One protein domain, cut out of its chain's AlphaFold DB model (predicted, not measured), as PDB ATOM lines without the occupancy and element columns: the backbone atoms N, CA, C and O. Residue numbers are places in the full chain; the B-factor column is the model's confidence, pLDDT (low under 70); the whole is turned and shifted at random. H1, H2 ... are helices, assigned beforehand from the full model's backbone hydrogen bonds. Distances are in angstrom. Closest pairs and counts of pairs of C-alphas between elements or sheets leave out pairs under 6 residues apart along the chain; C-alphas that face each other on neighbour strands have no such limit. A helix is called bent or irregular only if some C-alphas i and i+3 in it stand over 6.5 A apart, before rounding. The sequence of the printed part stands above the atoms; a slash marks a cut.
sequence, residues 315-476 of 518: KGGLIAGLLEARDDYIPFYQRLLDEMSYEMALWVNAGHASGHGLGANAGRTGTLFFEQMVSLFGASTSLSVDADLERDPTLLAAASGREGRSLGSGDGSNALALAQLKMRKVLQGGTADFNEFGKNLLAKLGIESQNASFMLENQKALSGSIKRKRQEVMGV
ATOM      1  N   LYS A 315     -36.894 -39.361   2.377       80.75
ATOM      2  CA  LYS A 315     -36.421 -40.706   2.764       80.75
ATOM      3  C   LYS A 315     -37.237 -41.861   2.172       80.75
ATOM      4  O   LYS A 315     -36.947 -43.014   2.464       80.75
ATOM      5  N   GLY A 316     -38.292 -41.583   1.404       84.56
ATOM      6  CA  GLY A 316     -39.134 -42.641   0.849       84.56
ATOM      7  C   GLY A 316     -40.202 -42.167  -0.133       84.56
ATOM      8  O   GLY A 316     -40.350 -40.975  -0.408       84.56
ATOM      9  N   GLY A 317     -40.960 -43.134  -0.649       89.12
ATOM     10  CA  GLY A 317     -41.994 -42.917  -1.660       89.12
ATOM     11  C   GLY A 317     -41.428 -42.718  -3.069       89.12
ATOM     12  O   GLY A 317     -40.238 -42.897  -3.314       89.12
ATOM     13  N   LEU A 318     -42.304 -42.334  -4.000       89.69
ATOM     14  CA  LEU A 318     -41.957 -42.166  -5.415       89.69
ATOM     15  C   LEU A 318     -40.831 -41.144  -5.629       89.69
ATOM     16  O   LEU A 318     -39.944 -41.382  -6.437       89.69
ATOM     17  N   ILE A 319     -40.848 -40.028  -4.896       89.38
ATOM     18  CA  ILE A 319     -39.843 -38.967  -5.049       89.38
ATOM     19  C   ILE A 319     -38.454 -39.478  -4.655       89.38
ATOM     20  O   ILE A 319     -37.509 -39.238  -5.392       89.38
ATOM     21  N   ALA A 320     -38.328 -40.217  -3.544       87.38
ATOM     22  CA  ALA A 320     -37.046 -40.803  -3.156       87.38
ATOM     23  C   ALA A 320     -36.525 -41.780  -4.218       87.38
ATOM     24  O   ALA A 320     -35.374 -41.663  -4.613       87.38
ATOM     25  N   GLY A 321     -37.382 -42.672  -4.732       88.88
ATOM     26  CA  GLY A 321     -36.978 -43.625  -5.771       88.88
ATOM     27  C   GLY A 321     -36.583 -42.956  -7.093       88.88
ATOM     28  O   GLY A 321     -35.643 -43.391  -7.747       88.88
ATOM     29  N   LEU A 322     -37.256 -41.865  -7.480       90.25
ATOM     30  CA  LEU A 322     -36.865 -41.077  -8.655       90.25
ATOM     31  C   LEU A 322     -35.537 -40.343  -8.446       90.25
ATOM     32  O   LEU A 322     -34.752 -40.249  -9.386       90.25
ATOM     33  N   LEU A 323     -35.288 -39.826  -7.241       87.12
ATOM     34  CA  LEU A 323     -34.011 -39.197  -6.899       87.12
ATOM     35  C   LEU A 323     -32.874 -40.220  -6.915       87.12
ATOM     36  O   LEU A 323     -31.859 -39.957  -7.536       87.12
ATOM     37  N   GLU A 324     -33.070 -41.400  -6.330       86.31
ATOM     38  CA  GLU A 324     -32.093 -42.497  -6.350       86.31
ATOM     39  C   GLU A 324     -31.800 -42.970  -7.785       86.31
ATOM     40  O   GLU A 324     -30.646 -43.114  -8.186       86.31
ATOM     41  N   ALA A 325     -32.835 -43.122  -8.620       89.44
ATOM     42  CA  ALA A 325     -32.648 -43.455 -10.031       89.44
ATOM     43  C   ALA A 325     -31.840 -42.380 -10.781       89.44
ATOM     44  O   ALA A 325     -30.947 -42.713 -11.560       89.44
ATOM     45  N   ARG A 326     -32.154 -41.098 -10.553       87.31
ATOM     46  CA  ARG A 326     -31.522 -39.952 -11.221       87.31
ATOM     47  C   ARG A 326     -30.094 -39.689 -10.739       87.31
ATOM     48  O   ARG A 326     -29.268 -39.307 -11.558       87.31
ATOM     49  N   ASP A 327     -29.831 -39.843  -9.445       82.00
ATOM     50  CA  ASP A 327     -28.589 -39.396  -8.805       82.00
ATOM     51  C   ASP A 327     -27.571 -40.541  -8.651       82.00
ATOM     52  O   ASP A 327     -26.369 -40.290  -8.739       82.00
ATOM     53  N   ASP A 328     -28.033 -41.790  -8.507       82.88
ATOM     54  CA  ASP A 328     -27.163 -42.942  -8.253       82.88
ATOM     55  C   ASP A 328     -27.117 -43.901  -9.455       82.88
ATOM     56  O   ASP A 328     -26.058 -44.085 -10.062       82.88
ATOM     57  N   TYR A 329     -28.258 -44.480  -9.853       88.38
ATOM     58  CA  TYR A 329     -28.291 -45.551 -10.864       88.38
ATOM     59  C   TYR A 329     -27.974 -45.074 -12.286       88.38
ATOM     60  O   TYR A 329     -27.084 -45.626 -12.936       88.38
ATOM     61  N   ILE A 330     -28.686 -44.061 -12.797       90.19
ATOM     62  CA  ILE A 330     -28.470 -43.563 -14.166       90.19
ATOM     63  C   ILE A 330     -27.028 -43.051 -14.336       90.19
ATOM     64  O   ILE A 330     -26.361 -43.517 -15.265       90.19
ATOM     65  N   PRO A 331     -26.488 -42.193 -13.444       86.75
ATOM     66  CA  PRO A 331     -25.108 -41.734 -13.556       86.75
ATOM     67  C   PRO A 331     -24.093 -42.870 -13.429       86.75
ATOM     68  O   PRO A 331     -23.073 -42.848 -14.111       86.75
ATOM     69  N   PHE A 332     -24.362 -43.891 -12.603       87.00
ATOM     70  CA  PHE A 332     -23.500 -45.069 -12.514       87.00
ATOM     71  C   PHE A 332     -23.371 -45.786 -13.865       87.00
ATOM     72  O   PHE A 332     -22.255 -46.054 -14.306       87.00
ATOM     73  N   TYR A 333     -24.484 -46.051 -14.551       90.75
ATOM     74  CA  TYR A 333     -24.456 -46.711 -15.860       90.75
ATOM     75  C   TYR A 333     -23.902 -45.823 -16.976       90.75
ATOM     76  O   TYR A 333     -23.203 -46.327 -17.853       90.75
ATOM     77  N   GLN A 334     -24.159 -44.512 -16.926       90.56
ATOM     78  CA  GLN A 334     -23.528 -43.551 -17.835       90.56
ATOM     79  C   GLN A 334     -22.005 -43.577 -17.696       90.56
ATOM     80  O   GLN A 334     -21.322 -43.675 -18.710       90.56
ATOM     81  N   ARG A 335     -21.471 -43.612 -16.465       86.88
ATOM     82  CA  ARG A 335     -20.023 -43.735 -16.228       86.88
ATOM     83  C   ARG A 335     -19.423 -45.006 -16.819       86.88
ATOM     84  O   ARG A 335     -18.319 -44.952 -17.339       86.88
ATOM     85  N   LEU A 336     -20.132 -46.136 -16.765       89.31
ATOM     86  CA  LEU A 336     -19.635 -47.376 -17.372       89.31
ATOM     87  C   LEU A 336     -19.583 -47.291 -18.904       89.31
ATOM     88  O   LEU A 336     -18.663 -47.823 -19.519       89.31
ATOM     89  N   LEU A 337     -20.557 -46.625 -19.533       92.12
ATOM     90  CA  LEU A 337     -20.525 -46.378 -20.979       92.12
ATOM     91  C   LEU A 337     -19.411 -45.399 -21.357       92.12
ATOM     92  O   LEU A 337     -18.702 -45.630 -22.331       92.12
ATOM     93  N   ASP A 338     -19.247 -44.345 -20.564       91.62
ATOM     94  CA  ASP A 338     -18.171 -43.369 -20.693       91.62
ATOM     95  C   ASP A 338     -16.787 -44.026 -20.584       91.62
ATOM     96  O   ASP A 338     -15.966 -43.833 -21.475       91.62
ATOM     97  N   GLU A 339     -16.547 -44.871 -19.572       89.44
ATOM     98  CA  GLU A 339     -15.300 -45.642 -19.416       89.44
ATOM     99  C   GLU A 339     -15.019 -46.495 -20.658       89.44
ATOM    100  O   GLU A 339     -13.923 -46.447 -21.216       89.44
ATOM    101  N   MET A 340     -16.021 -47.237 -21.139       91.25
ATOM    102  CA  MET A 340     -15.869 -48.084 -22.322       91.25
ATOM    103  C   MET A 340     -15.505 -47.271 -23.572       91.25
ATOM    104  O   MET A 340     -14.627 -47.685 -24.331       91.25
ATOM    105  N   SER A 341     -16.178 -46.140 -23.802       93.75
ATOM    106  CA  SER A 341     -15.926 -45.267 -24.953       93.75
ATOM    107  C   SER A 341     -14.571 -44.568 -24.869       93.75
ATOM    108  O   SER A 341     -13.863 -44.503 -25.873       93.75
ATOM    109  N   TYR A 342     -14.203 -44.085 -23.683       91.25
ATOM    110  CA  TYR A 342     -12.928 -43.428 -23.424       91.25
ATOM    111  C   TYR A 342     -11.751 -44.383 -23.659       91.25
ATOM    112  O   TYR A 342     -10.880 -44.098 -24.478       91.25
ATOM    113  N   GLU A 343     -11.772 -45.561 -23.031       89.56
ATOM    114  CA  GLU A 343     -10.718 -46.567 -23.192       89.56
ATOM    115  C   GLU A 343     -10.667 -47.103 -24.630       89.56
ATOM    116  O   GLU A 343      -9.591 -47.284 -25.197       89.56
ATOM    117  N   MET A 344     -11.818 -47.310 -25.283       91.25
ATOM    118  CA  MET A 344     -11.835 -47.692 -26.699       91.25
ATOM    119  C   MET A 344     -11.114 -46.663 -27.567       91.25
ATOM    120  O   MET A 344     -10.236 -47.037 -28.346       91.25
ATOM    121  N   ALA A 345     -11.466 -45.385 -27.427       92.62
ATOM    122  CA  ALA A 345     -10.841 -44.322 -28.196       92.62
ATOM    123  C   ALA A 345      -9.341 -44.234 -27.908       92.62
ATOM    124  O   ALA A 345      -8.550 -44.217 -28.846       92.62
ATOM    125  N   LEU A 346      -8.952 -44.259 -26.631       90.31
ATOM    126  CA  LEU A 346      -7.564 -44.175 -26.192       90.31
ATOM    127  C   LEU A 346      -6.699 -45.292 -26.796       90.31
ATOM    128  O   LEU A 346      -5.679 -45.018 -27.430       90.31
ATOM    129  N   TRP A 347      -7.108 -46.554 -26.638       89.81
ATOM    130  CA  TRP A 347      -6.323 -47.702 -27.100       89.81
ATOM    131  C   TRP A 347      -6.301 -47.840 -28.620       89.81
ATOM    132  O   TRP A 347      -5.258 -48.176 -29.186       89.81
ATOM    133  N   VAL A 348      -7.424 -47.569 -29.293       91.81
ATOM    134  CA  VAL A 348      -7.463 -47.585 -30.761       91.81
ATOM    135  C   VAL A 348      -6.610 -46.452 -31.320       91.81
ATOM    136  O   VAL A 348      -5.824 -46.699 -32.229       91.81
ATOM    137  N   ASN A 349      -6.687 -45.248 -30.752       92.81
ATOM    138  CA  ASN A 349      -5.863 -44.119 -31.176       92.81
ATOM    139  C   ASN A 349      -4.376 -44.372 -30.979       92.81
ATOM    140  O   ASN A 349      -3.600 -44.056 -31.871       92.81
ATOM    141  N   ALA A 350      -3.975 -44.973 -29.861       89.81
ATOM    142  CA  ALA A 350      -2.579 -45.318 -29.624       89.81
ATOM    143  C   ALA A 350      -2.052 -46.331 -30.656       89.81
ATOM    144  O   ALA A 350      -0.998 -46.123 -31.256       89.81
ATOM    145  N   GLY A 351      -2.809 -47.402 -30.919       90.50
ATOM    146  CA  GLY A 351      -2.435 -48.383 -31.942       90.50
ATOM    147  C   GLY A 351      -2.439 -47.792 -33.355       90.50
ATOM    148  O   GLY A 351      -1.529 -48.051 -34.143       90.50
ATOM    149  N   HIS A 352      -3.424 -46.951 -33.671       93.56
ATOM    150  CA  HIS A 352      -3.530 -46.283 -34.965       93.56
ATOM    151  C   HIS A 352      -2.386 -45.284 -35.175       93.56
ATOM    152  O   HIS A 352      -1.744 -45.314 -36.218       93.56
ATOM    153  N   ALA A 353      -2.039 -44.494 -34.156       92.94
ATOM    154  CA  ALA A 353      -0.927 -43.551 -34.210       92.94
ATOM    155  C   ALA A 353       0.419 -44.245 -34.461       92.94
ATOM    156  O   ALA A 353       1.290 -43.653 -35.091       92.94
ATOM    157  N   SER A 354       0.587 -45.493 -34.014       92.06
ATOM    158  CA  SER A 354       1.802 -46.285 -34.256       92.06
ATOM    159  C   SER A 354       1.884 -46.918 -35.653       92.06
ATOM    160  O   SER A 354       2.955 -47.372 -36.062       92.06
ATOM    161  N   GLY A 355       0.764 -46.969 -36.380       93.56
ATOM    162  CA  GLY A 355       0.685 -47.551 -37.713       93.56
ATOM    163  C   GLY A 355       0.949 -46.541 -38.824       93.56
ATOM    164  O   GLY A 355       0.874 -45.328 -38.633       93.56
ATOM    165  N   HIS A 356       1.211 -47.067 -40.015       95.38
ATOM    166  CA  HIS A 356       1.415 -46.293 -41.233       95.38
ATOM    167  C   HIS A 356       0.158 -46.290 -42.099       95.38
ATOM    168  O   HIS A 356      -0.511 -47.321 -42.229       95.38
ATOM    169  N   GLY A 357      -0.128 -45.140 -42.714       94.00
ATOM    170  CA  GLY A 357      -1.236 -44.967 -43.654       94.00
ATOM    171  C   GLY A 357      -1.118 -45.814 -44.933       94.00
ATOM    172  O   GLY A 357      -0.298 -46.721 -45.076       94.00
ATOM    173  N   LEU A 358      -1.949 -45.492 -45.917       92.88
ATOM    174  CA  LEU A 358      -2.068 -46.173 -47.203       92.88
ATOM    175  C   LEU A 358      -1.679 -45.238 -48.351       92.88
ATOM    176  O   LEU A 358      -1.796 -44.019 -48.255       92.88
ATOM    177  N   GLY A 359      -1.273 -45.811 -49.486       91.19
ATOM    178  CA  GLY A 359      -1.035 -45.052 -50.717       91.19
ATOM    179  C   GLY A 359      -0.072 -43.877 -50.511       91.19
ATOM    180  O   GLY A 359       1.069 -44.077 -50.105       91.19
ATOM    181  N   ALA A 360      -0.540 -42.653 -50.775       90.44
ATOM    182  CA  ALA A 360       0.255 -41.432 -50.607       90.44
ATOM    183  C   ALA A 360       0.632 -41.139 -49.141       90.44
ATOM    184  O   ALA A 360       1.638 -40.481 -48.890       90.44
ATOM    185  N   ASN A 361      -0.131 -41.663 -48.180       92.69
ATOM    186  CA  ASN A 361       0.119 -41.519 -46.748       92.69
ATOM    187  C   ASN A 361       0.855 -42.730 -46.149       92.69
ATOM    188  O   ASN A 361       0.987 -42.826 -44.932       92.69
ATOM    189  N   ALA A 362       1.379 -43.643 -46.977       92.25
ATOM    190  CA  ALA A 362       2.109 -44.817 -46.500       92.25
ATOM    191  C   ALA A 362       3.384 -44.484 -45.712       92.25
ATOM    192  O   ALA A 362       3.892 -45.345 -45.012       92.25
ATOM    193  N   GLY A 363       3.915 -43.264 -45.820       91.06
ATOM    194  CA  GLY A 363       5.050 -42.797 -45.019       91.06
ATOM    195  C   GLY A 363       4.663 -42.046 -43.744       91.06
ATOM    196  O   GLY A 363       5.538 -41.425 -43.145       91.06
ATOM    197  N   ARG A 364       3.382 -42.024 -43.357       92.38
ATOM    198  CA  ARG A 364       2.875 -41.189 -42.259       92.38
ATOM    199  C   ARG A 364       2.323 -42.032 -41.117       92.38
ATOM    200  O   ARG A 364       1.535 -42.946 -41.352       92.38
ATOM    201  N   THR A 365       2.694 -41.649 -39.898       94.00
ATOM    202  CA  THR A 365       2.171 -42.155 -38.618       94.00
ATOM    203  C   THR A 365       1.575 -40.998 -37.801       94.00
ATOM    204  O   THR A 365       1.522 -39.859 -38.272       94.00
ATOM    205  N   GLY A 366       1.130 -41.261 -36.570       91.81
ATOM    206  CA  GLY A 366       0.645 -40.236 -35.637       91.81
ATOM    207  C   GLY A 366      -0.802 -39.793 -35.878       91.81
ATOM    208  O   GLY A 366      -1.309 -38.915 -35.174       91.81
ATOM    209  N   THR A 367      -1.482 -40.408 -36.847       93.00
ATOM    210  CA  THR A 367      -2.894 -40.159 -37.147       93.00
ATOM    211  C   THR A 367      -3.781 -40.818 -36.097       93.00
ATOM    212  O   THR A 367      -3.499 -41.924 -35.627       93.00
ATOM    213  N   LEU A 368      -4.869 -40.155 -35.713       93.50
ATOM    214  CA  LEU A 368      -5.865 -40.732 -34.808       93.50
ATOM    215  C   LEU A 368      -6.959 -41.432 -35.611       93.50
ATOM    216  O   LEU A 368      -7.188 -41.116 -36.776       93.50
ATOM    217  N   PHE A 369      -7.630 -42.388 -34.974       95.25
ATOM    218  CA  PHE A 369      -8.819 -43.021 -35.537       95.25
ATOM    219  C   PHE A 369     -10.094 -42.326 -35.048       95.25
ATOM    220  O   PHE A 369     -11.005 -42.067 -35.827       95.25
ATOM    221  N   PHE A 370     -10.151 -42.031 -33.753       95.94
ATOM    222  CA  PHE A 370     -11.191 -41.252 -33.096       95.94
ATOM    223  C   PHE A 370     -10.656 -39.871 -32.726       95.94
ATOM    224  O   PHE A 370      -9.458 -39.732 -32.465       95.94
ATOM    225  N   GLU A 371     -11.535 -38.878 -32.607       93.62
ATOM    226  CA  GLU A 371     -11.158 -37.596 -32.007       93.62
ATOM    227  C   GLU A 371     -10.505 -37.806 -30.630       93.62
ATOM    228  O   GLU A 371     -10.829 -38.744 -29.889       93.62
ATOM    229  N   GLN A 372      -9.539 -36.948 -30.288       87.81
ATOM    230  CA  GLN A 372      -8.827 -37.063 -29.019       87.81
ATOM    231  C   GLN A 372      -9.798 -36.882 -27.846       87.81
ATOM    232  O   GLN A 372     -10.321 -35.794 -27.601       87.81
ATOM    233  N   MET A 373      -9.990 -37.956 -27.086       85.56
ATOM    234  CA  MET A 373     -10.741 -37.920 -25.840       85.56
ATOM    235  C   MET A 373      -9.912 -37.224 -24.777       85.56
ATOM    236  O   MET A 373      -8.894 -37.746 -24.342       85.56
ATOM    237  N   VAL A 374     -10.369 -36.056 -24.339       75.06
ATOM    238  CA  VAL A 374      -9.711 -35.350 -23.240       75.06
ATOM    239  C   VAL A 374     -10.269 -35.736 -21.885       75.06
ATOM    240  O   VAL A 374      -9.577 -35.513 -20.921       75.06
ATOM    241  N   SER A 375     -11.486 -36.279 -21.769       78.38
ATOM    242  CA  SER A 375     -12.132 -36.577 -20.480       78.38
ATOM    243  C   SER A 375     -12.886 -37.896 -20.546       78.38
ATOM    244  O   SER A 375     -13.584 -38.157 -21.524       78.38
ATOM    245  N   LEU A 376     -12.820 -38.677 -19.465       82.25
ATOM    246  CA  LEU A 376     -13.654 -39.866 -19.292       82.25
ATOM    247  C   LEU A 376     -15.136 -39.483 -19.216       82.25
ATOM    248  O   LEU A 376     -15.966 -40.072 -19.896       82.25
ATOM    249  N   PHE A 377     -15.489 -38.466 -18.426       81.94
ATOM    250  CA  PHE A 377     -16.884 -38.050 -18.280       81.94
ATOM    251  C   PHE A 377     -17.428 -37.477 -19.594       81.94
ATOM    252  O   PHE A 377     -16.851 -36.535 -20.142       81.94
ATOM    253  N   GLY A 378     -18.557 -38.015 -20.061       85.06
ATOM    254  CA  GLY A 378     -19.188 -37.645 -21.325       85.06
ATOM    255  C   GLY A 378     -18.562 -38.286 -22.567       85.06
ATOM    256  O   GLY A 378     -19.070 -38.055 -23.668       85.06
ATOM    257  N   ALA A 379     -17.518 -39.114 -22.426       90.69
ATOM    258  CA  ALA A 379     -16.836 -39.752 -23.552       90.69
ATOM    259  C   ALA A 379     -17.793 -40.540 -24.460       90.69
ATOM    260  O   ALA A 379     -17.649 -40.517 -25.680       90.69
ATOM    261  N   SER A 380     -18.827 -41.175 -23.899       93.25
ATOM    262  CA  SER A 380     -19.822 -41.904 -24.697       93.25
ATOM    263  C   SER A 380     -20.614 -41.010 -25.655       93.25
ATOM    264  O   SER A 380     -21.045 -41.470 -26.710       93.25
ATOM    265  N   THR A 381     -20.779 -39.728 -25.320       92.25
ATOM    266  CA  THR A 381     -21.453 -38.738 -26.175       92.25
ATOM    267  C   THR A 381     -20.514 -38.039 -27.154       92.25
ATOM    268  O   THR A 381     -20.979 -37.536 -28.173       92.25
ATOM    269  N   SER A 382     -19.215 -38.017 -26.852       91.12
ATOM    270  CA  SER A 382     -18.185 -37.337 -27.645       91.12
ATOM    271  C   SER A 382     -17.439 -38.258 -28.609       91.12
ATOM    272  O   SER A 382     -16.631 -37.774 -29.387       91.12
ATOM    273  N   LEU A 383     -17.681 -39.572 -28.571       94.88
ATOM    274  CA  LEU A 383     -17.002 -40.526 -29.444       94.88
ATOM    275  C   LEU A 383     -17.364 -40.290 -30.922       94.88
ATOM    276  O   LEU A 383     -18.468 -40.618 -31.359       94.88
ATOM    277  N   SER A 384     -16.402 -39.786 -31.690       95.88
ATOM    278  CA  SER A 384     -16.481 -39.567 -33.138       95.88
ATOM    279  C   SER A 384     -15.195 -40.024 -33.829       95.88
ATOM    280  O   SER A 384     -14.143 -40.138 -33.196       95.88
ATOM    281  N   VAL A 385     -15.286 -40.330 -35.126       96.75
ATOM    282  CA  VAL A 385     -14.113 -40.609 -35.970       96.75
ATOM    283  C   VAL A 385     -13.347 -39.306 -36.178       96.75
ATOM    284  O   VAL A 385     -13.952 -38.244 -36.289       96.75
ATOM    285  N   ASP A 386     -12.020 -39.389 -36.219       96.19
ATOM    286  CA  ASP A 386     -11.179 -38.223 -36.456       96.19
ATOM    287  C   ASP A 386     -11.485 -37.585 -37.823       96.19
ATOM    288  O   ASP A 386     -11.568 -38.263 -38.853       96.19
ATOM    289  N   ALA A 387     -11.658 -36.262 -37.833       95.94
ATOM    290  CA  ALA A 387     -12.086 -35.527 -39.018       95.94
ATOM    291  C   ALA A 387     -11.092 -35.623 -40.187       95.94
ATOM    292  O   ALA A 387     -11.506 -35.519 -41.345       95.94
ATOM    293  N   ASP A 388      -9.796 -35.812 -39.923       93.69
ATOM    294  CA  ASP A 388      -8.810 -35.977 -40.991       93.69
ATOM    295  C   ASP A 388      -8.946 -37.352 -41.642       93.69
ATOM    296  O   ASP A 388      -8.895 -37.455 -42.870       93.69
ATOM    297  N   LEU A 389      -9.238 -38.390 -40.853       95.06
ATOM    298  CA  LEU A 389      -9.515 -39.731 -41.367       95.06
ATOM    299  C   LEU A 389     -10.829 -39.790 -42.167       95.06
ATOM    300  O   LEU A 389     -10.899 -40.488 -43.182       95.06
ATOM    301  N   GLU A 390     -11.860 -39.041 -41.760       95.38
ATOM    302  CA  GLU A 390     -13.103 -38.921 -42.539       95.38
ATOM    303  C   GLU A 390     -12.879 -38.246 -43.902       95.38
ATOM    304  O   GLU A 390     -13.498 -38.629 -44.900       95.38
ATOM    305  N   ARG A 391     -11.996 -37.241 -43.957       96.25
ATOM    306  CA  ARG A 391     -11.657 -36.519 -45.196       96.25
ATOM    307  C   ARG A 391     -10.757 -37.334 -46.115       96.25
ATOM    308  O   ARG A 391     -10.931 -37.274 -47.332       96.25
ATOM    309  N   ASP A 392      -9.802 -38.062 -45.546       96.19
ATOM    310  CA  ASP A 392      -8.840 -38.875 -46.282       96.19
ATOM    311  C   ASP A 392      -8.716 -40.286 -45.676       96.19
ATOM    312  O   ASP A 392      -7.882 -40.536 -44.801       96.19
ATOM    313  N   PRO A 393      -9.473 -41.263 -46.212       94.12
ATOM    314  CA  PRO A 393      -9.400 -42.655 -45.774       94.12
ATOM    315  C   PRO A 393      -8.028 -43.305 -45.973       94.12
ATOM    316  O   PRO A 393      -7.771 -44.375 -45.421       94.12
ATOM    317  N   THR A 394      -7.133 -42.705 -46.769       95.12
ATOM    318  CA  THR A 394      -5.770 -43.227 -46.919       95.12
ATOM    319  C   THR A 394      -4.905 -42.956 -45.687       95.12
ATOM    320  O   THR A 394      -3.832 -43.534 -45.575       95.12
ATOM    321  N   LEU A 395      -5.372 -42.165 -44.715       95.38
ATOM    322  CA  LEU A 395      -4.745 -42.035 -43.394       95.38
ATOM    323  C   LEU A 395      -5.010 -43.235 -42.471       95.38
ATOM    324  O   LEU A 395      -4.455 -43.278 -41.372       95.38
ATOM    325  N   LEU A 396      -5.823 -44.208 -42.908       95.00
ATOM    326  CA  LEU A 396      -6.081 -45.429 -42.151       95.00
ATOM    327  C   LEU A 396      -4.776 -46.205 -41.945       95.00
ATOM    328  O   LEU A 396      -4.204 -46.756 -42.887       95.00
ATOM    329  N   ALA A 397      -4.332 -46.272 -40.697       94.31
ATOM    330  CA  ALA A 397      -3.020 -46.763 -40.321       94.31
ATOM    331  C   ALA A 397      -2.965 -48.301 -40.243       94.31
ATOM    332  O   ALA A 397      -2.828 -48.888 -39.170       94.31
ATOM    333  N   ALA A 398      -3.160 -48.984 -41.374       93.19
ATOM    334  CA  ALA A 398      -3.312 -50.441 -41.408       93.19
ATOM    335  C   ALA A 398      -1.983 -51.217 -41.376       93.19
ATOM    336  O   ALA A 398      -1.953 -52.349 -40.876       93.19
ATOM    337  N   ALA A 399      -0.910 -50.625 -41.906       94.25
ATOM    338  CA  ALA A 399       0.410 -51.242 -41.975       94.25
ATOM    339  C   ALA A 399       1.216 -50.954 -40.702       94.25
ATOM    340  O   ALA A 399       1.070 -49.895 -40.091       94.25
ATOM    341  N   SER A 400       2.090 -51.879 -40.313       92.31
ATOM    342  CA  SER A 400       3.107 -51.604 -39.296       92.31
ATOM    343  C   SER A 400       4.332 -50.942 -39.926       92.31
ATOM    344  O   SER A 400       4.471 -50.845 -41.150       92.31
ATOM    345  N   GLY A 401       5.243 -50.494 -39.067       90.94
ATOM    346  CA  GLY A 401       6.504 -49.896 -39.471       90.94
ATOM    347  C   GLY A 401       7.713 -50.557 -38.830       90.94
ATOM    348  O   GLY A 401       7.608 -51.322 -37.869       90.94
ATOM    349  N   ARG A 402       8.876 -50.252 -39.395       90.25
ATOM    350  CA  ARG A 402      10.175 -50.549 -38.811       90.25
ATOM    351  C   ARG A 402      11.145 -49.419 -39.120       90.25
ATOM    352  O   ARG A 402      11.361 -49.078 -40.281       90.25
ATOM    353  N   GLU A 403      11.792 -48.915 -38.073       89.00
ATOM    354  CA  GLU A 403      12.832 -47.882 -38.163       89.00
ATOM    355  C   GLU A 403      12.329 -46.596 -38.851       89.00
ATOM    356  O   GLU A 403      13.085 -45.899 -39.533       89.00
ATOM    357  N   GLY A 404      11.053 -46.261 -38.634       90.19
ATOM    358  CA  GLY A 404      10.385 -45.074 -39.169       90.19
ATOM    359  C   GLY A 404       9.822 -45.243 -40.580       90.19
ATOM    360  O   GLY A 404       9.428 -44.253 -41.203       90.19
ATOM    361  N   ARG A 405       9.812 -46.470 -41.113       91.88
ATOM    362  CA  ARG A 405       9.404 -46.783 -42.489       91.88
ATOM    363  C   ARG A 405       8.317 -47.848 -42.500       91.88
ATOM    364  O   ARG A 405       8.429 -48.862 -41.818       91.88
ATOM    365  N   SER A 406       7.299 -47.645 -43.329       93.44
ATOM    366  CA  SER A 406       6.226 -48.621 -43.530       93.44
ATOM    367  C   SER A 406       6.739 -49.932 -44.123       93.44
ATOM    368  O   SER A 406       7.621 -49.940 -44.986       93.44
ATOM    369  N   LEU A 407       6.126 -51.046 -43.711       91.94
ATOM    370  CA  LEU A 407       6.331 -52.361 -44.331       91.94
ATOM    371  C   LEU A 407       5.672 -52.489 -45.717       91.94
ATOM    372  O   LEU A 407       5.865 -53.491 -46.408       91.94
ATOM    373  N   GLY A 408       4.957 -51.452 -46.158       88.75
ATOM    374  CA  GLY A 408       4.487 -51.292 -47.525       88.75
ATOM    375  C   GLY A 408       3.056 -51.765 -47.769       88.75
ATOM    376  O   GLY A 408       2.353 -52.277 -46.899       88.75
ATOM    377  N   SER A 409       2.610 -51.560 -49.009       86.44
ATOM    378  CA  SER A 409       1.252 -51.897 -49.438       86.44
ATOM    379  C   SER A 409       1.007 -53.405 -49.363       86.44
ATOM    380  O   SER A 409       1.704 -54.184 -50.010       86.44
ATOM    381  N   GLY A 410      -0.033 -53.804 -48.631       87.12
ATOM    382  CA  GLY A 410      -0.405 -55.205 -48.418       87.12
ATOM    383  C   GLY A 410      -0.090 -55.724 -47.015       87.12
ATOM    384  O   GLY A 410      -0.569 -56.801 -46.663       87.12
ATOM    385  N   ASP A 411       0.647 -54.964 -46.201       92.25
ATOM    386  CA  ASP A 411       0.761 -55.252 -44.776       92.25
ATOM    387  C   ASP A 411      -0.505 -54.807 -44.026       92.25
ATOM    388  O   ASP A 411      -0.910 -53.649 -44.080       92.25
ATOM    389  N   GLY A 412      -1.139 -55.753 -43.334       91.50
ATOM    390  CA  GLY A 412      -2.309 -55.526 -42.481       91.50
ATOM    391  C   GLY A 412      -2.039 -55.856 -41.015       91.50
ATOM    392  O   GLY A 412      -2.978 -56.110 -40.260       91.50
ATOM    393  N   SER A 413      -0.766 -55.945 -40.620       91.62
ATOM    394  CA  SER A 413      -0.373 -56.358 -39.273       91.62
ATOM    395  C   SER A 413      -0.847 -55.387 -38.185       91.62
ATOM    396  O   SER A 413      -1.335 -55.859 -37.157       91.62
ATOM    397  N   ASN A 414      -0.821 -54.065 -38.416       92.00
ATOM    398  CA  ASN A 414      -1.355 -53.105 -37.441       92.00
ATOM    399  C   ASN A 414      -2.886 -53.169 -37.367       92.00
ATOM    400  O   ASN A 414      -3.460 -53.190 -36.280       92.00
ATOM    401  N   ALA A 415      -3.566 -53.314 -38.509       92.56
ATOM    402  CA  ALA A 415      -5.013 -53.536 -38.529       92.56
ATOM    403  C   ALA A 415      -5.416 -54.810 -37.758       92.56
ATOM    404  O   ALA A 415      -6.414 -54.816 -37.033       92.56
ATOM    405  N   LEU A 416      -4.622 -55.882 -37.864       91.94
ATOM    406  CA  LEU A 416      -4.815 -57.096 -37.074       91.94
ATOM    407  C   LEU A 416      -4.581 -56.846 -35.575       91.94
ATOM    408  O   LEU A 416      -5.372 -57.325 -34.761       91.94
ATOM    409  N   ALA A 417      -3.548 -56.082 -35.208       89.06
ATOM    410  CA  ALA A 417      -3.278 -55.710 -33.819       89.06
ATOM    411  C   ALA A 417      -4.432 -54.889 -33.212       89.06
ATOM    412  O   ALA A 417      -4.898 -55.194 -32.111       89.06
ATOM    413  N   LEU A 418      -4.971 -53.923 -33.963       89.75
ATOM    414  CA  LEU A 418      -6.157 -53.154 -33.580       89.75
ATOM    415  C   LEU A 418      -7.391 -54.052 -33.414       89.75
ATOM    416  O   LEU A 418      -8.108 -53.941 -32.421       89.75
ATOM    417  N   ALA A 419      -7.620 -55.004 -34.324       90.56
ATOM    418  CA  ALA A 419      -8.727 -55.956 -34.200       90.56
ATOM    419  C   ALA A 419      -8.607 -56.847 -32.947       90.56
ATOM    420  O   ALA A 419      -9.616 -57.210 -32.331       90.56
ATOM    421  N   GLN A 420      -7.378 -57.179 -32.537       89.19
ATOM    422  CA  GLN A 420      -7.101 -57.968 -31.336       89.19
ATOM    423  C   GLN A 420      -7.342 -57.198 -30.027       89.19
ATOM    424  O   GLN A 420      -7.534 -57.845 -28.993       89.19
ATOM    425  N   LEU A 421      -7.445 -55.858 -30.049       86.56
ATOM    426  CA  LEU A 421      -7.810 -55.063 -28.863       86.56
ATOM    427  C   LEU A 421      -9.146 -55.501 -28.254       86.56
ATOM    428  O   LEU A 421      -9.306 -55.458 -27.038       86.56
ATOM    429  N   LYS A 422     -10.074 -56.023 -29.070       86.69
ATOM    430  CA  LYS A 422     -11.357 -56.574 -28.601       86.69
ATOM    431  C   LYS A 422     -11.198 -57.659 -27.524       86.69
ATOM    432  O   LYS A 422     -12.097 -57.825 -26.704       86.69
ATOM    433  N   MET A 423     -10.099 -58.415 -27.557       85.75
ATOM    434  CA  MET A 423      -9.802 -59.516 -26.627       85.75
ATOM    435  C   MET A 423      -8.744 -59.138 -25.584       85.75
ATOM    436  O   MET A 423      -8.328 -59.977 -24.784       85.75
ATOM    437  N   ARG A 424      -8.264 -57.892 -25.607       84.38
ATOM    438  CA  ARG A 424      -7.240 -57.413 -24.688       84.38
ATOM    439  C   ARG A 424      -7.911 -56.855 -23.442       84.38
ATOM    440  O   ARG A 424      -8.887 -56.115 -23.528       84.38
ATOM    441  N   LYS A 425      -7.362 -57.195 -22.277       87.56
ATOM    442  CA  LYS A 425      -7.832 -56.661 -21.003       87.56
ATOM    443  C   LYS A 425      -7.305 -55.246 -20.814       87.56
ATOM    444  O   LYS A 425      -6.147 -55.068 -20.446       87.56
ATOM    445  N   VAL A 426      -8.141 -54.271 -21.136       83.88
ATOM    446  CA  VAL A 426      -7.800 -52.841 -21.110       83.88
ATOM    447  C   VAL A 426      -8.765 -52.020 -20.258       83.88
ATOM    448  O   VAL A 426      -8.441 -50.904 -19.888       83.88
ATOM    449  N   LEU A 427      -9.914 -52.589 -19.886       84.00
ATOM    450  CA  LEU A 427     -10.924 -51.941 -19.050       84.00
ATOM    451  C   LEU A 427     -10.726 -52.303 -17.577       84.00
ATOM    452  O   LEU A 427     -10.101 -53.326 -17.263       84.00
ATOM    453  N   GLN A 428     -11.291 -51.493 -16.672       79.94
ATOM    454  CA  GLN A 428     -11.229 -51.710 -15.220       79.94
ATOM    455  C   GLN A 428      -9.793 -51.869 -14.692       79.94
ATOM    456  O   GLN A 428      -9.500 -52.756 -13.893       79.94
ATOM    457  N   GLY A 429      -8.861 -51.046 -15.185       73.38
ATOM    458  CA  GLY A 429      -7.445 -51.157 -14.813       73.38
ATOM    459  C   GLY A 429      -6.770 -52.423 -15.355       73.38
ATOM    460  O   GLY A 429      -5.860 -52.962 -14.728       73.38
ATOM    461  N   GLY A 430      -7.228 -52.925 -16.505       78.69
ATOM    462  CA  GLY A 430      -6.625 -54.066 -17.196       78.69
ATOM    463  C   GLY A 430      -7.120 -55.437 -16.729       78.69
ATOM    464  O   GLY A 430      -6.471 -56.451 -16.999       78.69
ATOM    465  N   THR A 431      -8.261 -55.513 -16.039       84.06
ATOM    466  CA  THR A 431      -8.827 -56.795 -15.581       84.06
ATOM    467  C   THR A 431      -9.841 -57.397 -16.546       84.06
ATOM    468  O   THR A 431      -9.999 -58.624 -16.543       84.06
ATOM    469  N   ALA A 432     -10.480 -56.569 -17.381       88.25
ATOM    470  CA  ALA A 432     -11.558 -56.966 -18.288       88.25
ATOM    471  C   ALA A 432     -11.293 -56.530 -19.739       88.25
ATOM    472  O   ALA A 432     -10.728 -55.465 -19.995       88.25
ATOM    473  N   ASP A 433     -11.717 -57.359 -20.693       91.12
ATOM    474  CA  ASP A 433     -11.817 -56.971 -22.105       91.12
ATOM    475  C   ASP A 433     -13.184 -56.327 -22.418       91.12
ATOM    476  O   ASP A 433     -14.097 -56.332 -21.588       91.12
ATOM    477  N   PHE A 434     -13.349 -55.773 -23.623       89.00
ATOM    478  CA  PHE A 434     -14.595 -55.104 -24.034       89.00
ATOM    479  C   PHE A 434     -15.830 -56.020 -23.992       89.00
ATOM    480  O   PHE A 434     -16.938 -55.570 -23.694       89.00
ATOM    481  N   ASN A 435     -15.666 -57.313 -24.284       90.69
ATOM    482  CA  ASN A 435     -16.765 -58.276 -24.292       90.69
ATOM    483  C   ASN A 435     -17.163 -58.686 -22.866       90.69
ATOM    484  O   ASN A 435     -18.351 -58.786 -22.559       90.69
ATOM    485  N   GLU A 436     -16.182 -58.923 -21.998       91.88
ATOM    486  CA  GLU A 436     -16.376 -59.189 -20.574       91.88
ATOM    487  C   GLU A 436     -17.043 -57.992 -19.887       91.88
ATOM    488  O   GLU A 436     -18.058 -58.163 -19.211       91.88
ATOM    489  N   PHE A 437     -16.557 -56.776 -20.145       92.00
ATOM    490  CA  PHE A 437     -17.132 -55.551 -19.594       92.00
ATOM    491  C   PHE A 437     -18.589 -55.346 -20.024       92.00
ATOM    492  O   PHE A 437     -19.459 -55.159 -19.174       92.00
ATOM    493  N   GLY A 438     -18.890 -55.468 -21.323       90.94
ATOM    494  CA  GLY A 438     -20.259 -55.337 -21.832       90.94
ATOM    495  C   GLY A 438     -21.220 -56.383 -21.252       90.94
ATOM    496  O   GLY A 438     -22.360 -56.067 -20.902       90.94
ATOM    497  N   LYS A 439     -20.762 -57.631 -21.076       92.25
ATOM    498  CA  LYS A 439     -21.552 -58.681 -20.411       92.25
ATOM    499  C   LYS A 439     -21.787 -58.373 -18.936       92.25
ATOM    500  O   LYS A 439     -22.913 -58.528 -18.472       92.25
ATOM    501  N   ASN A 440     -20.760 -57.921 -18.219       92.00
ATOM    502  CA  ASN A 440     -20.859 -57.567 -16.803       92.00
ATOM    503  C   ASN A 440     -21.802 -56.379 -16.583       92.00
ATOM    504  O   ASN A 440     -22.619 -56.411 -15.663       92.00
ATOM    505  N   LEU A 441     -21.755 -55.377 -17.467       91.62
ATOM    506  CA  LEU A 441     -22.677 -54.242 -17.493       91.62
ATOM    507  C   LEU A 441     -24.138 -54.707 -17.608       91.62
ATOM    508  O   LEU A 441     -24.966 -54.379 -16.754       91.62
ATOM    509  N   LEU A 442     -24.446 -55.508 -18.634       94.12
ATOM    510  CA  LEU A 442     -25.799 -56.023 -18.876       94.12
ATOM    511  C   LEU A 442     -26.272 -56.955 -17.755       94.12
ATOM    512  O   LEU A 442     -27.425 -56.872 -17.330       94.12
ATOM    513  N   ALA A 443     -25.390 -57.819 -17.248       95.31
ATOM    514  CA  ALA A 443     -25.697 -58.718 -16.141       95.31
ATOM    515  C   ALA A 443     -26.018 -57.939 -14.861       95.31
ATOM    516  O   ALA A 443     -27.020 -58.228 -14.207       95.31
ATOM    517  N   LYS A 444     -25.217 -56.916 -14.531       93.06
ATOM    518  CA  LYS A 444     -25.451 -56.060 -13.365       93.06
ATOM    519  C   LYS A 444     -26.793 -55.334 -13.472       93.06
ATOM    520  O   LYS A 444     -27.578 -55.400 -12.532       93.06
ATOM    521  N   LEU A 445     -27.092 -54.730 -14.625       93.56
ATOM    522  CA  LEU A 445     -28.388 -54.085 -14.881       93.56
ATOM    523  C   LEU A 445     -29.565 -55.057 -14.752       93.56
ATOM    524  O   LEU A 445     -30.584 -54.722 -14.148       93.56
ATOM    525  N   GLY A 446     -29.416 -56.277 -15.271       95.00
ATOM    526  CA  GLY A 446     -30.421 -57.328 -15.129       95.00
ATOM    527  C   GLY A 446     -30.672 -57.714 -13.669       95.00
ATOM    528  O   GLY A 446     -31.826 -57.784 -13.246       95.00
ATOM    529  N   ILE A 447     -29.608 -57.920 -12.887       95.69
ATOM    530  CA  ILE A 447     -29.696 -58.269 -11.459       95.69
ATOM    531  C   ILE A 447     -30.339 -57.130 -10.657       95.69
ATOM    532  O   ILE A 447     -31.235 -57.383  -9.853       95.69
ATOM    533  N   GLU A 448     -29.929 -55.881 -10.884       92.56
ATOM    534  CA  GLU A 448     -30.491 -54.717 -10.186       92.56
ATOM    535  C   GLU A 448     -31.978 -54.520 -10.512       92.56
ATOM    536  O   GLU A 448     -32.790 -54.348  -9.601       92.56
ATOM    537  N   SER A 449     -32.363 -54.651 -11.784       94.38
ATOM    538  CA  SER A 449     -33.764 -54.588 -12.220       94.38
ATOM    539  C   SER A 449     -34.620 -55.711 -11.617       94.38
ATOM    540  O   SER A 449     -35.734 -55.470 -11.130       94.38
ATOM    541  N   GLN A 450     -34.090 -56.939 -11.580       96.56
ATOM    542  CA  GLN A 450     -34.765 -58.081 -10.965       96.56
ATOM    543  C   GLN A 450     -34.949 -57.873  -9.455       96.56
ATOM    544  O   GLN A 450     -36.037 -58.117  -8.929       96.56
ATOM    545  N   ASN A 451     -33.918 -57.377  -8.765       94.62
ATOM    546  CA  ASN A 451     -33.976 -57.064  -7.338       94.62
ATOM    547  C   ASN A 451     -35.004 -55.964  -7.041       94.62
ATOM    548  O   ASN A 451     -35.819 -56.120  -6.131       94.62
ATOM    549  N   ALA A 452     -35.021 -54.888  -7.834       92.38
ATOM    550  CA  ALA A 452     -35.998 -53.809  -7.695       92.38
ATOM    551  C   ALA A 452     -37.438 -54.307  -7.915       92.38
ATOM    552  O   ALA A 452     -38.342 -53.976  -7.142       92.38
ATOM    553  N   SER A 453     -37.650 -55.161  -8.920       95.69
ATOM    554  CA  SER A 453     -38.954 -55.775  -9.206       95.69
ATOM    555  C   SER A 453     -39.424 -56.677  -8.063       95.69
ATOM    556  O   SER A 453     -40.570 -56.572  -7.619       95.69
ATOM    557  N   PHE A 454     -38.525 -57.507  -7.530       96.62
ATOM    558  CA  PHE A 454     -38.803 -58.375  -6.386       96.62
ATOM    559  C   PHE A 454     -39.126 -57.573  -5.114       96.62
ATOM    560  O   PHE A 454     -40.090 -57.874  -4.406       96.62
ATOM    561  N   MET A 455     -38.377 -56.502  -4.833       93.19
ATOM    562  CA  MET A 455     -38.668 -55.596  -3.714       93.19
ATOM    563  C   MET A 455     -40.029 -54.909  -3.867       93.19
ATOM    564  O   MET A 455     -40.789 -54.821  -2.898       93.19
ATOM    565  N   LEU A 456     -40.383 -54.476  -5.081       93.81
ATOM    566  CA  LEU A 456     -41.693 -53.893  -5.371       93.81
ATOM    567  C   LEU A 456     -42.833 -54.892  -5.128       93.81
ATOM    568  O   LEU A 456     -43.862 -54.521  -4.557       93.81
ATOM    569  N   GLU A 457     -42.669 -56.143  -5.557       96.88
ATOM    570  CA  GLU A 457     -43.654 -57.205  -5.340       96.88
ATOM    571  C   GLU A 457     -43.864 -57.478  -3.845       96.88
ATOM    572  O   GLU A 457     -45.002 -57.444  -3.365       96.88
ATOM    573  N   ASN A 458     -42.775 -57.622  -3.084       96.44
ATOM    574  CA  ASN A 458     -42.827 -57.800  -1.633       96.44
ATOM    575  C   ASN A 458     -43.523 -56.623  -0.934       96.44
ATOM    576  O   ASN A 458     -44.394 -56.826  -0.083       96.44
ATOM    577  N   GLN A 459     -43.204 -55.386  -1.327       93.69
ATOM    578  CA  GLN A 459     -43.817 -54.191  -0.748       93.69
ATOM    579  C   GLN A 459     -45.317 -54.102  -1.066       93.69
ATOM    580  O   GLN A 459     -46.117 -53.718  -0.204       93.69
ATOM    581  N   LYS A 460     -45.733 -54.497  -2.278       95.69
ATOM    582  CA  LYS A 460     -47.152 -54.600  -2.657       95.69
ATOM    583  C   LYS A 460     -47.873 -55.676  -1.847       95.69
ATOM    584  O   LYS A 460     -48.976 -55.417  -1.360       95.69
ATOM    585  N   ALA A 461     -47.261 -56.846  -1.661       96.94
ATOM    586  CA  ALA A 461     -47.828 -57.931  -0.863       96.94
ATOM    587  C   ALA A 461     -48.013 -57.521   0.609       96.94
ATOM    588  O   ALA A 461     -49.094 -57.722   1.178       96.94
ATOM    589  N   LEU A 462     -47.004 -56.871   1.203       96.12
ATOM    590  CA  LEU A 462     -47.058 -56.343   2.567       96.12
ATOM    591  C   LEU A 462     -48.141 -55.266   2.717       96.12
ATOM    592  O   LEU A 462     -48.985 -55.360   3.608       96.12
ATOM    593  N   SER A 463     -48.169 -54.283   1.813       95.75
ATOM    594  CA  SER A 463     -49.195 -53.233   1.789       95.75
ATOM    595  C   SER A 463     -50.606 -53.819   1.652       95.75
ATOM    596  O   SER A 463     -51.518 -53.441   2.389       95.75
ATOM    597  N   GLY A 464     -50.781 -54.814   0.776       96.31
ATOM    598  CA  GLY A 464     -52.036 -55.545   0.626       96.31
ATOM    599  C   GLY A 464     -52.457 -56.277   1.904       96.31
ATOM    600  O   GLY A 464     -53.626 -56.218   2.280       96.31
ATOM    601  N   SER A 465     -51.514 -56.917   2.603       94.88
ATOM    602  CA  SER A 465     -51.763 -57.582   3.890       94.88
ATOM    603  C   SER A 465     -52.194 -56.599   4.980       94.88
ATOM    604  O   SER A 465     -53.205 -56.816   5.648       94.88
ATOM    605  N   ILE A 466     -51.496 -55.466   5.103       95.44
ATOM    606  CA  ILE A 466     -51.851 -54.398   6.047       95.44
ATOM    607  C   ILE A 466     -53.229 -53.819   5.712       95.44
ATOM    608  O   ILE A 466     -54.036 -53.594   6.613       95.44
ATOM    609  N   LYS A 467     -53.538 -53.615   4.425       93.88
ATOM    610  CA  LYS A 467     -54.847 -53.118   3.986       93.88
ATOM    611  C   LYS A 467     -55.975 -54.089   4.344       93.88
ATOM    612  O   LYS A 467     -57.009 -53.621   4.811       93.88
ATOM    613  N   ARG A 468     -55.767 -55.402   4.181       92.44
ATOM    614  CA  ARG A 468     -56.728 -56.434   4.609       92.44
ATOM    615  C   ARG A 468     -56.931 -56.425   6.123       92.44
ATOM    616  O   ARG A 468     -58.064 -56.278   6.555       92.44
ATOM    617  N   LYS A 469     -55.857 -56.429   6.921       90.44
ATOM    618  CA  LYS A 469     -55.955 -56.303   8.390       90.44
ATOM    619  C   LYS A 469     -56.683 -55.033   8.822       90.44
ATOM    620  O   LYS A 469     -57.489 -55.045   9.741       90.44
ATOM    621  N   ARG A 470     -56.421 -53.916   8.138       91.12
ATOM    622  CA  ARG A 470     -57.130 -52.661   8.395       91.12
ATOM    623  C   ARG A 470     -58.623 -52.796   8.096       91.12
ATOM    624  O   ARG A 470     -59.419 -52.260   8.850       91.12
ATOM    625  N   GLN A 471     -59.002 -53.488   7.021       86.88
ATOM    626  CA  GLN A 471     -60.404 -53.767   6.693       86.88
ATOM    627  C   GLN A 471     -61.059 -54.744   7.675       86.88
ATOM    628  O   GLN A 471     -62.229 -54.562   7.965       86.88
ATOM    629  N   GLU A 472     -60.329 -55.726   8.208       85.19
ATOM    630  CA  GLU A 472     -60.817 -56.623   9.267       85.19
ATOM    631  C   GLU A 472     -61.130 -55.845  10.552       85.19
ATOM    632  O   GLU A 472     -62.179 -56.049  11.145       85.19
ATOM    633  N   VAL A 473     -60.258 -54.910  10.952       84.00
ATOM    634  CA  VAL A 473     -60.456 -54.083  12.158       84.00
ATOM    635  C   VAL A 473     -61.492 -52.972  11.948       84.00
ATOM    636  O   VAL A 473     -62.231 -52.637  12.866       84.00
ATOM    637  N   MET A 474     -61.538 -52.364  10.758       75.00
ATOM    638  CA  MET A 474     -62.554 -51.357  10.407       75.00
ATOM    639  C   MET A 474     -63.903 -51.983  10.041       75.00
ATOM    640  O   MET A 474     -64.899 -51.269   9.934       75.00
ATOM    641  N   GLY A 475     -63.927 -53.291   9.793       70.31
ATOM    642  CA  GLY A 475     -65.124 -54.050   9.492       70.31
ATOM    643  C   GLY A 475     -65.978 -54.146  10.742       70.31
ATOM    644  O   GLY A 475     -65.632 -54.835  11.693       70.31
ATOM    645  N   VAL A 476     -67.099 -53.438  10.734       66.38
ATOM    646  CA  VAL A 476     -68.122 -53.573  11.762       66.38
ATOM    647  C   VAL A 476     -68.854 -54.889  11.518       66.38
ATOM    648  O   VAL A 476     -69.391 -55.109  10.429       66.38
TER     649      VAL A 476
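AT A GLANCE: This is residues 315 to 476 of the 518 residues of the protein "Flagellar hook-associated protein FlgK" of Synergistales bacterium (UniProt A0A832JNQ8). You see a long rod, in which nearly straight H1 has H4 and H5, end after end, along one side and tiny H2 on another. Residues 315 to 328 and 449 to 476 stick out. The 162 printed residues have five named helices, H1 to H5, and no named strand: all helix, extended, radius of gyration of the C-alphas 25.5 A, spans 94 by 25 by 23 A.

IN THESE COORDINATES: Find C-alpha 317 at (-41.994, -42.917, -1.660), beginning H1, residues 317 to 354. Assigned by hydrogen bonds as one helix, it is bent, C-alphas 327 and 330 being 6.8 A apart; its arms are H1a, 317 to 327, and H1b, 330 to 354. Then come H2, 379 to 382, H3, 387 to 391, and H4, 413 to 423. H5, 434 to 474, runs 59.2 A to (-62.554, -51.357, 10.407).

HOW THE PARTS SIT: H1b touches H2, closest C-alphas Asp 338 and Ser 380, 4.6 A. It touches H4 at Gly 351 and Leu 418, 6.3 A, opposite ways. H3 touches no helix. O-to-N i+4 pairs within hydrogen-bond range number 5 of 7 in H4.

THE WHOLE: Links H1-H2 and H3-H4 are long; residue 476 is under 70.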